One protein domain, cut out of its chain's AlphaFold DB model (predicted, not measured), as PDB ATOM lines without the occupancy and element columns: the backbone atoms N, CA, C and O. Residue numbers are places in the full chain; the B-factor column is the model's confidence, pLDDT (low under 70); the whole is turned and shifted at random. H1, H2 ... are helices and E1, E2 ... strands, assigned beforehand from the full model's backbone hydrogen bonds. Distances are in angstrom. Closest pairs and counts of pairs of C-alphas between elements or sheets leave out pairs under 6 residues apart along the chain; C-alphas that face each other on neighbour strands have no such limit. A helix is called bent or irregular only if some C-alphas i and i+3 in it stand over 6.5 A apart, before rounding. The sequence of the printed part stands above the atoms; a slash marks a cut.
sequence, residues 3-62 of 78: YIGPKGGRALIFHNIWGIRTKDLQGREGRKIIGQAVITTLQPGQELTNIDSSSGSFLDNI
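What this domain is: This is residues 3 to 62 of the 78 residues of an uncharacterized protein of Syntrophaceae bacterium (UniProt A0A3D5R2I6). A long hairpin of E2 and E3 is sharply bent into a bow, with short E1 beside E2 at one end; residues 42 to 57, with no named element, run across the bow's hollow side to small H1. The 60 printed residues hold E1, E2, E3 and H1 in that order: mostly strand, a meander E1 E2 E3, each strand the antiparallel neighbour of the one before. It is elongated, 38 by 22 by 19 A, and only just compact, close to loose, with a radius of gyration of the C-alphas of 12.2 A.

Where its parts are: E1, residues 3 to 7, begins at C-alpha 3 (52.652, 8.937, -24.131). E2, residues 10 to 23, spans 25.5 A and bends by 109 degrees at residue 14. E3, residues 29 to 41, spans 22.9 A and bends by 114 degrees at residue 38. H1, residues 58 to 61, ends at C-alpha 61 (56.574, 3.470, -10.440).

How they stand to each other: The sheet is twisted. In hairpin E1 and E2, N 7 and O 10 are within hydrogen-bond range, 2.9 A; in hairpin E2 and E3, N 30 and O 22, 2.8 A. H1 is apart from E1 and E2, and only just not on the sheet, with 4 pairs of C-alphas within 10 A. H1 is too short for an O i to N i+4 pair; its one O i to N i+3 pair is within range.

The domain as a whole: The farthest C-alphas, Gly 5 and Gln 26, are 38.5 A apart. The link E3 to H1 is long; the printed part has no cut, and no printed residue is under pLDDT 70.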
ATOM      1  N   TYR A   3      53.774   8.046 -24.410       97.75
ATOM      2  CA  TYR A   3      52.652   8.937 -24.131       97.75
ATOM      3  C   TYR A   3      52.023   9.398 -25.448       97.75
ATOM      4  O   TYR A   3      52.732   9.862 -26.337       97.75
ATOM      5  N   ILE A   4      50.702   9.256 -25.571       98.12
ATOM      6  CA  ILE A   4      49.955   9.563 -26.805       98.12
ATOM      7  C   ILE A   4      48.876  10.635 -26.601       98.12
ATOM      8  O   ILE A   4      48.001  10.809 -27.445       98.12
ATOM      9  N   GLY A   5      48.933  11.356 -25.482       97.94
ATOM     10  CA  GLY A   5      48.000  12.431 -25.166       97.94
ATOM     11  C   GLY A   5      47.005  12.089 -24.053       97.94
ATOM     12  O   GLY A   5      47.004  10.978 -23.512       97.94
ATOM     13  N   PRO A   6      46.162  13.058 -23.671       97.94
ATOM     14  CA  PRO A   6      45.163  12.877 -22.631       97.94
ATOM     15  C   PRO A   6      43.791  12.481 -23.200       97.94
ATOM     16  O   PRO A   6      43.410  12.878 -24.300       97.94
ATOM     17  N   LYS A   7      42.990  11.770 -22.402       97.06
ATOM     18  CA  LYS A   7      41.551  11.574 -22.631       97.06
ATOM     19  C   LYS A   7      40.814  11.579 -21.296       97.06
ATOM     20  O   LYS A   7      41.172  10.825 -20.396       97.06
ATOM     21  N   GLY A   8      39.801  12.436 -21.154       95.38
ATOM     22  CA  GLY A   8      39.000  12.521 -19.922       95.38
ATOM     23  C   GLY A   8      39.837  12.795 -18.665       95.38
ATOM     24  O   GLY A   8      39.628  12.156 -17.640       95.38
ATOM     25  N   GLY A   9      40.845  13.669 -18.765       95.69
ATOM     26  CA  GLY A   9      41.739  14.003 -17.648       95.69
ATOM     27  C   GLY A   9      42.781  12.934 -17.297       95.69
ATOM     28  O   GLY A   9      43.509  13.102 -16.324       95.69
ATOM     29  N   ARG A  10      42.891  11.846 -18.071       96.06
ATOM     30  CA  ARG A  10      43.886  10.783 -17.857       96.06
ATOM     31  C   ARG A  10      44.891  10.724 -19.000       96.06
ATOM     32  O   ARG A  10      44.506  10.811 -20.163       96.06
ATOM     33  N   ALA A  11      46.168  10.537 -18.671       97.00
ATOM     34  CA  ALA A  11      47.211  10.278 -19.660       97.00
ATOM     35  C   ALA A  11      47.018   8.890 -20.284       97.00
ATOM     36  O   ALA A  11      46.849   7.908 -19.557       97.00
ATOM     37  N   LEU A  12      47.063   8.818 -21.614       98.19
ATOM     38  CA  LEU A  12      47.068   7.567 -22.359       98.19
ATOM     39  C   LEU A  12      48.485   7.217 -22.797       98.19
ATOM     40  O   LEU A  12      49.249   8.072 -23.256       98.19
ATOM     41  N   ILE A  13      48.816   5.937 -22.671       97.81
ATOM     42  CA  ILE A  13      50.105   5.386 -23.066       97.81
ATOM     43  C   ILE A  13      49.920   4.190 -23.993       97.81
ATOM     44  O   ILE A  13      49.081   3.328 -23.748       97.81
ATOM     45  N   PHE A  14      50.743   4.117 -25.034       98.44
ATOM     46  CA  PHE A  14      50.927   2.927 -25.852       98.44
ATOM     47  C   PHE A  14      52.146   2.135 -25.366       98.44
ATOM     48  O   PHE A  14      53.225   2.691 -25.132       98.44
ATOM     49  N   HIS A  15      51.995   0.829 -25.183       97.81
ATOM     50  CA  HIS A  15      53.074  -0.051 -24.728       97.81
ATOM     51  C   HIS A  15      52.771  -1.522 -24.993       97.81
ATOM     52  O   HIS A  15      51.618  -1.906 -25.139       97.81
ATOM     53  N   ASN A  16      53.810  -2.354 -24.993       97.94
ATOM     54  CA  ASN A  16      53.667  -3.798 -24.867       97.94
ATOM     55  C   ASN A  16      53.947  -4.187 -23.411       97.94
ATOM     56  O   ASN A  16      54.967  -3.769 -22.857       97.94
ATOM     57  N   ILE A  17      53.030  -4.923 -22.782       96.25
ATOM     58  CA  ILE A  17      53.144  -5.337 -21.380       96.25
ATOM     59  C   ILE A  17      52.793  -6.808 -21.203       96.25
ATOM     60  O   ILE A  17      51.866  -7.329 -21.817       96.25
ATOM     61  N   TRP A  18      53.507  -7.470 -20.292       95.75
ATOM     62  CA  TRP A  18      53.254  -8.872 -19.967       95.75
ATOM     63  C   TRP A  18      51.905  -9.062 -19.261       95.75
ATOM     64  O   TRP A  18      51.059  -9.841 -19.696       95.75
ATOM     65  N   GLY A  19      51.660  -8.310 -18.191       94.94
ATOM     66  CA  GLY A  19      50.404  -8.376 -17.452       94.94
ATOM     67  C   GLY A  19      50.446  -7.602 -16.144       94.94
ATOM     68  O   GLY A  19      51.484  -7.047 -15.782       94.94
ATOM     69  N   ILE A  20      49.335  -7.611 -15.420       95.62
ATOM     70  CA  ILE A  20      49.116  -6.838 -14.191       95.62
ATOM     71  C   ILE A  20      49.243  -7.765 -12.989       95.62
ATOM     72  O   ILE A  20      48.683  -8.861 -13.010       95.62
ATOM     73  N   ARG A  21      50.003  -7.355 -11.968       95.06
ATOM     74  CA  ARG A  21      50.164  -8.137 -10.734       95.06
ATOM     75  C   ARG A  21      48.814  -8.258 -10.029       95.06
ATOM     76  O   ARG A  21      48.090  -7.274  -9.893       95.06
ATOM     77  N   THR A  22      48.481  -9.466  -9.597       96.00
ATOM     78  CA  THR A  22      47.256  -9.753  -8.849       96.00
ATOM     79  C   THR A  22      47.596 -10.541  -7.599       96.00
ATOM     80  O   THR A  22      48.575 -11.287  -7.595       96.00
ATOM     81  N   LYS A  23      46.757 -10.437  -6.577       96.69
ATOM     82  CA  LYS A  23      46.873 -11.211  -5.349       96.69
ATOM     83  C   LYS A  23      45.506 -11.765  -4.987       96.69
ATOM     84  O   LYS A  23      44.526 -11.025  -4.986       96.69
ATOM     85  N   ASP A  24      45.412 -13.069  -4.766       94.38
ATOM     86  CA  ASP A  24      44.132 -13.680  -4.405       94.38
ATOM     87  C   ASP A  24      43.798 -13.517  -2.912       94.38
ATOM     88  O   ASP A  24      44.579 -12.973  -2.131       94.38
ATOM     89  N   LEU A  25      42.624 -14.012  -2.506       92.88
ATOM     90  CA  LEU A  25      42.146 -13.932  -1.120       92.88
ATOM     91  C   LEU A  25      43.027 -14.703  -0.120       92.88
ATOM     92  O   LEU A  25      42.940 -14.459   1.078       92.88
ATOM     93  N   GLN A  26      43.865 -15.628  -0.594       94.88
ATOM     94  CA  GLN A  26      44.837 -16.368   0.216       94.88
ATOM     95  C   GLN A  26      46.220 -15.699   0.203       94.88
ATOM     96  O   GLN A  26      47.177 -16.241   0.753       94.88
ATOM     97  N   GLY A  27      46.348 -14.524  -0.420       93.00
ATOM     98  CA  GLY A  27      47.601 -13.790  -0.511       93.00
ATOM     99  C   GLY A  27      48.569 -14.338  -1.560       93.00
ATOM    100  O   GLY A  27      49.725 -13.917  -1.573       93.00
ATOM    101  N   ARG A  28      48.146 -15.258  -2.432       95.62
ATOM    102  CA  ARG A  28      49.023 -15.846  -3.449       95.62
ATOM    103  C   ARG A  28      49.193 -14.881  -4.611       95.62
ATOM    104  O   ARG A  28      48.219 -14.317  -5.113       95.62
ATOM    105  N   GLU A  29      50.441 -14.703  -5.030       96.06
ATOM    106  CA  GLU A  29      50.786 -13.856  -6.167       96.06
ATOM    107  C   GLU A  29      50.344 -14.489  -7.487       96.06
ATOM    108  O   GLU A  29      50.426 -15.700  -7.697       96.06
ATOM    109  N   GLY A  30      49.898 -13.640  -8.406       95.69
ATOM    110  CA  GLY A  30      49.493 -14.028  -9.744       95.69
ATOM    111  C   GLY A  30      49.620 -12.878 -10.733       95.69
ATOM    112  O   GLY A  30      50.160 -11.804 -10.436       95.69
ATOM    113  N   ARG A  31      49.116 -13.106 -11.947       95.31
ATOM    114  CA  ARG A  31      49.123 -12.090 -12.994       95.31
ATOM    115  C   ARG A  31      47.908 -12.191 -13.902       95.31
ATOM    116  O   ARG A  31      47.647 -13.243 -14.480       95.31
ATOM    117  N   LYS A  32      47.234 -11.064 -14.133       96.19
ATOM    118  CA  LYS A  32      46.322 -10.908 -15.269       96.19
ATOM    119  C   LYS A  32      47.158 -10.701 -16.530       96.19
ATOM    120  O   LYS A  32      47.748  -9.635 -16.708       96.19
ATOM    121  N   ILE A  33      47.241 -11.724 -17.374       97.56
ATOM    122  CA  ILE A  33      48.024 -11.673 -18.615       97.56
ATOM    123  C   ILE A  33      47.354 -10.733 -19.624       97.56
ATOM    124  O   ILE A  33      46.143 -10.803 -19.835       97.56
ATOM    125  N   ILE A  34      48.165  -9.861 -20.224       97.06
ATOM    126  CA  ILE A  34      47.804  -9.023 -21.376       97.06
ATOM    127  C   ILE A  34      48.630  -9.482 -22.578       97.06
ATOM    128  O   ILE A  34      48.058  -9.811 -23.610       97.06
ATOM    129  N   GLY A  35      49.956  -9.570 -22.418       97.31
ATOM    130  CA  GLY A  35      50.864 -10.233 -23.360       97.31
ATOM    131  C   GLY A  35      50.913  -9.621 -24.760       97.31
ATOM    132  O   GLY A  35      51.251 -10.321 -25.708       97.31
ATOM    133  N   GLN A  36      50.543  -8.348 -24.907       98.00
ATOM    134  CA  GLN A  36      50.425  -7.698 -26.210       98.00
ATOM    135  C   GLN A  36      50.572  -6.175 -26.125       98.00
ATOM    136  O   GLN A  36      50.594  -5.580 -25.042       98.00
ATOM    137  N   ALA A  37      50.651  -5.546 -27.298       98.38
ATOM    138  CA  ALA A  37      50.624  -4.101 -27.439       98.38
ATOM    139  C   ALA A  37      49.214  -3.555 -27.168       98.38
ATOM    140  O   ALA A  37      48.242  -3.986 -27.784       98.38
ATOM    141  N   VAL A  38      49.105  -2.601 -26.248       98.25
ATOM    142  CA  VAL A  38      47.836  -2.021 -25.797       98.25
ATOM    143  C   VAL A  38      47.962  -0.516 -25.583       98.25
ATOM    144  O   VAL A  38      49.061   0.023 -25.426       98.25
ATOM    145  N   ILE A  39      46.812   0.155 -25.556       98.00
ATOM    146  CA  ILE A  39      46.680   1.521 -25.055       98.00
ATOM    147  C   ILE A  39      45.990   1.451 -23.697       98.00
ATOM    148  O   ILE A  39      44.899   0.895 -23.586       98.00
ATOM    149  N   THR A  40      46.617   2.014 -22.670       97.19
ATOM    150  CA  THR A  40      46.066   2.058 -21.309       97.19
ATOM    151  C   THR A  40      46.244   3.442 -20.695       97.19
ATOM    152  O   THR A  40      46.872   4.327 -21.279       97.19
ATOM    153  N   THR A  41      45.661   3.646 -19.515       96.69
ATOM    154  CA  THR A  41      46.044   4.770 -18.653       96.69
ATOM    155  C   THR A  41      47.316   4.417 -17.873       96.69
ATOM    156  O   THR A  41      47.803   3.291 -17.938       96.69
ATOM    157  N   LEU A  42      47.831   5.337 -17.056       95.69
ATOM    158  CA  LEU A  42      48.919   5.034 -16.110       95.69
ATOM    159  C   LEU A  42      48.493   4.131 -14.935       95.69
ATOM    160  O   LEU A  42      49.287   3.864 -14.038       95.69
ATOM    161  N   GLN A  43      47.247   3.666 -14.908       95.06
ATOM    162  CA  GLN A  43      46.737   2.776 -13.873       95.06
ATOM    163  C   GLN A  43      45.925   1.639 -14.517       95.06
ATOM    164  O   GLN A  43      44.707   1.571 -14.346       95.06
ATOM    165  N   PRO A  44      46.562   0.768 -15.321       94.88
ATOM    166  CA  PRO A  44      45.865  -0.370 -15.908       94.88
ATOM    167  C   PRO A  44      45.431  -1.352 -14.810       94.88
ATOM    168  O   PRO A  44      46.177  -1.583 -13.857       94.88
ATOM    169  N   GLY A  45      44.252  -1.963 -14.964       93.69
ATOM    170  CA  GLY A  45      43.745  -2.993 -14.054       93.69
ATOM    171  C   GLY A  45      43.109  -2.469 -12.769       93.69
ATOM    172  O   GLY A  45      42.817  -3.278 -11.895       93.69
ATOM    173  N   GLN A  46      42.875  -1.158 -12.638       93.44
ATOM    174  CA  GLN A  46      42.125  -0.587 -11.505       93.44
ATOM    175  C   GLN A  46      40.719  -1.172 -11.353       93.44
ATOM    176  O   GLN A  46      40.147  -1.142 -10.270       93.44
ATOM    177  N   GLU A  47      40.162  -1.701 -12.436       93.81
ATOM    178  CA  GLU A  47      38.890  -2.407 -12.471       93.81
ATOM    179  C   GLU A  47      38.947  -3.826 -11.874       93.81
ATOM    180  O   GLU A  47      37.902  -4.433 -11.638       93.81
ATOM    181  N   LEU A  48      40.142  -4.384 -11.642       94.75
ATOM    182  CA  LEU A  48      40.313  -5.734 -11.107       94.75
ATOM    183  C   LEU A  48      40.148  -5.734  -9.585       94.75
ATOM    184  O   LEU A  48      40.865  -5.045  -8.863       94.75
ATOM    185  N   THR A  49      39.268  -6.595  -9.082       94.00
ATOM    186  CA  THR A  49      39.017  -6.753  -7.639       94.00
ATOM    187  C   THR A  49      40.191  -7.363  -6.876       94.00
ATOM    188  O   THR A  49      40.277  -7.221  -5.660       94.00
ATOM    189  N   ASN A  50      41.094  -8.046  -7.578       95.19
ATOM    190  CA  ASN A  50      42.244  -8.750  -7.022       95.19
ATOM    191  C   ASN A  50      43.582  -8.127  -7.451       95.19
ATOM    192  O   ASN A  50      44.597  -8.825  -7.488       95.19
ATOM    193  N   ILE A  51      43.597  -6.846  -7.840       94.81
ATOM    194  CA  ILE A  51      44.841  -6.147  -8.177       94.81
ATOM    195  C   ILE A  51      45.783  -6.120  -6.969       94.81
ATOM    196  O   ILE A  51      45.379  -5.811  -5.850       94.81
ATOM    197  N   ASP A  52      47.057  -6.431  -7.193       93.19
ATOM    198  CA  ASP A  52      48.062  -6.315  -6.141       93.19
ATOM    199  C   ASP A  52      48.547  -4.865  -6.038       93.19
ATOM    200  O   ASP A  52      49.345  -4.397  -6.852       93.19
ATOM    201  N   SER A  53      48.050  -4.145  -5.033       86.50
ATOM    202  CA  SER A  53      48.404  -2.741  -4.790       86.50
ATOM    203  C   SER A  53      49.711  -2.566  -4.008       86.50
ATOM    204  O   SER A  53      50.183  -1.441  -3.873       86.50
ATOM    205  N   SER A  54      50.308  -3.649  -3.489       88.06
ATOM    206  CA  SER A  54      51.469  -3.576  -2.585       88.06
ATOM    207  C   SER A  54      52.707  -2.942  -3.224       88.06
ATOM    208  O   SER A  54      53.523  -2.340  -2.536       88.06
ATOM    209  N   SER A  55      52.831  -3.057  -4.547       81.62
ATOM    210  CA  SER A  55      53.941  -2.506  -5.330       81.62
ATOM    211  C   SER A  55      53.615  -1.166  -5.999       81.62
ATOM    212  O   SER A  55      54.412  -0.691  -6.803       81.62
ATOM    213  N   GLY A  56      52.442  -0.583  -5.734       86.50
ATOM    214  CA  GLY A  56      51.945   0.592  -6.451       86.50
ATOM    215  C   GLY A  56      51.499   0.306  -7.893       86.50
ATOM    216  O   GLY A  56      51.724  -0.763  -8.465       86.50
ATOM    217  N   SER A  57      50.828   1.287  -8.491       89.81
ATOM    218  CA  SER A  57      50.405   1.304  -9.894       89.81
ATOM    219  C   SER A  57      51.560   1.664 -10.837       89.81
ATOM    220  O   SER A  57      52.681   1.932 -10.402       89.81
ATOM    221  N   PHE A  58      51.324   1.692 -12.155       91.62
ATOM    222  CA  PHE A  58      52.362   2.175 -13.078       91.62
ATOM    223  C   PHE A  58      52.696   3.641 -12.811       91.62
ATOM    224  O   PHE A  58      53.868   3.992 -12.847       91.62
ATOM    225  N   LEU A  59      51.698   4.465 -12.485       92.88
ATOM    226  CA  LEU A  59      51.896   5.865 -12.117       92.88
ATOM    227  C   LEU A  59      52.892   6.022 -10.961       92.88
ATOM    228  O   LEU A  59      53.793   6.845 -11.058       92.88
ATOM    229  N   ASP A  60      52.770   5.194  -9.924       93.75
ATOM    230  CA  ASP A  60      53.629   5.266  -8.732       93.75
ATOM    231  C   ASP A  60      55.080   4.847  -9.024       93.75
ATOM    232  O   ASP A  60      56.005   5.243  -8.321       93.75
ATOM    233  N   ASN A  61      55.282   4.050 -10.077       92.19
ATOM    234  CA  ASN A  61      56.574   3.470 -10.440       92.19
ATOM    235  C   ASN A  61      57.257   4.174 -11.627       92.19
ATOM    236  O   ASN A  61      58.372   3.802 -12.003       92.19
ATOM    237  N   ILE A  62      56.618   5.167 -12.255       93.62
ATOM    238  CA  ILE A  62      57.246   5.964 -13.315       93.62
ATOM    239  C   ILE A  62      58.141   7.022 -12.671       93.62
ATOM    240  O   ILE A  62      57.662   7.951 -12.031       93.62
TER     241      ILE A  62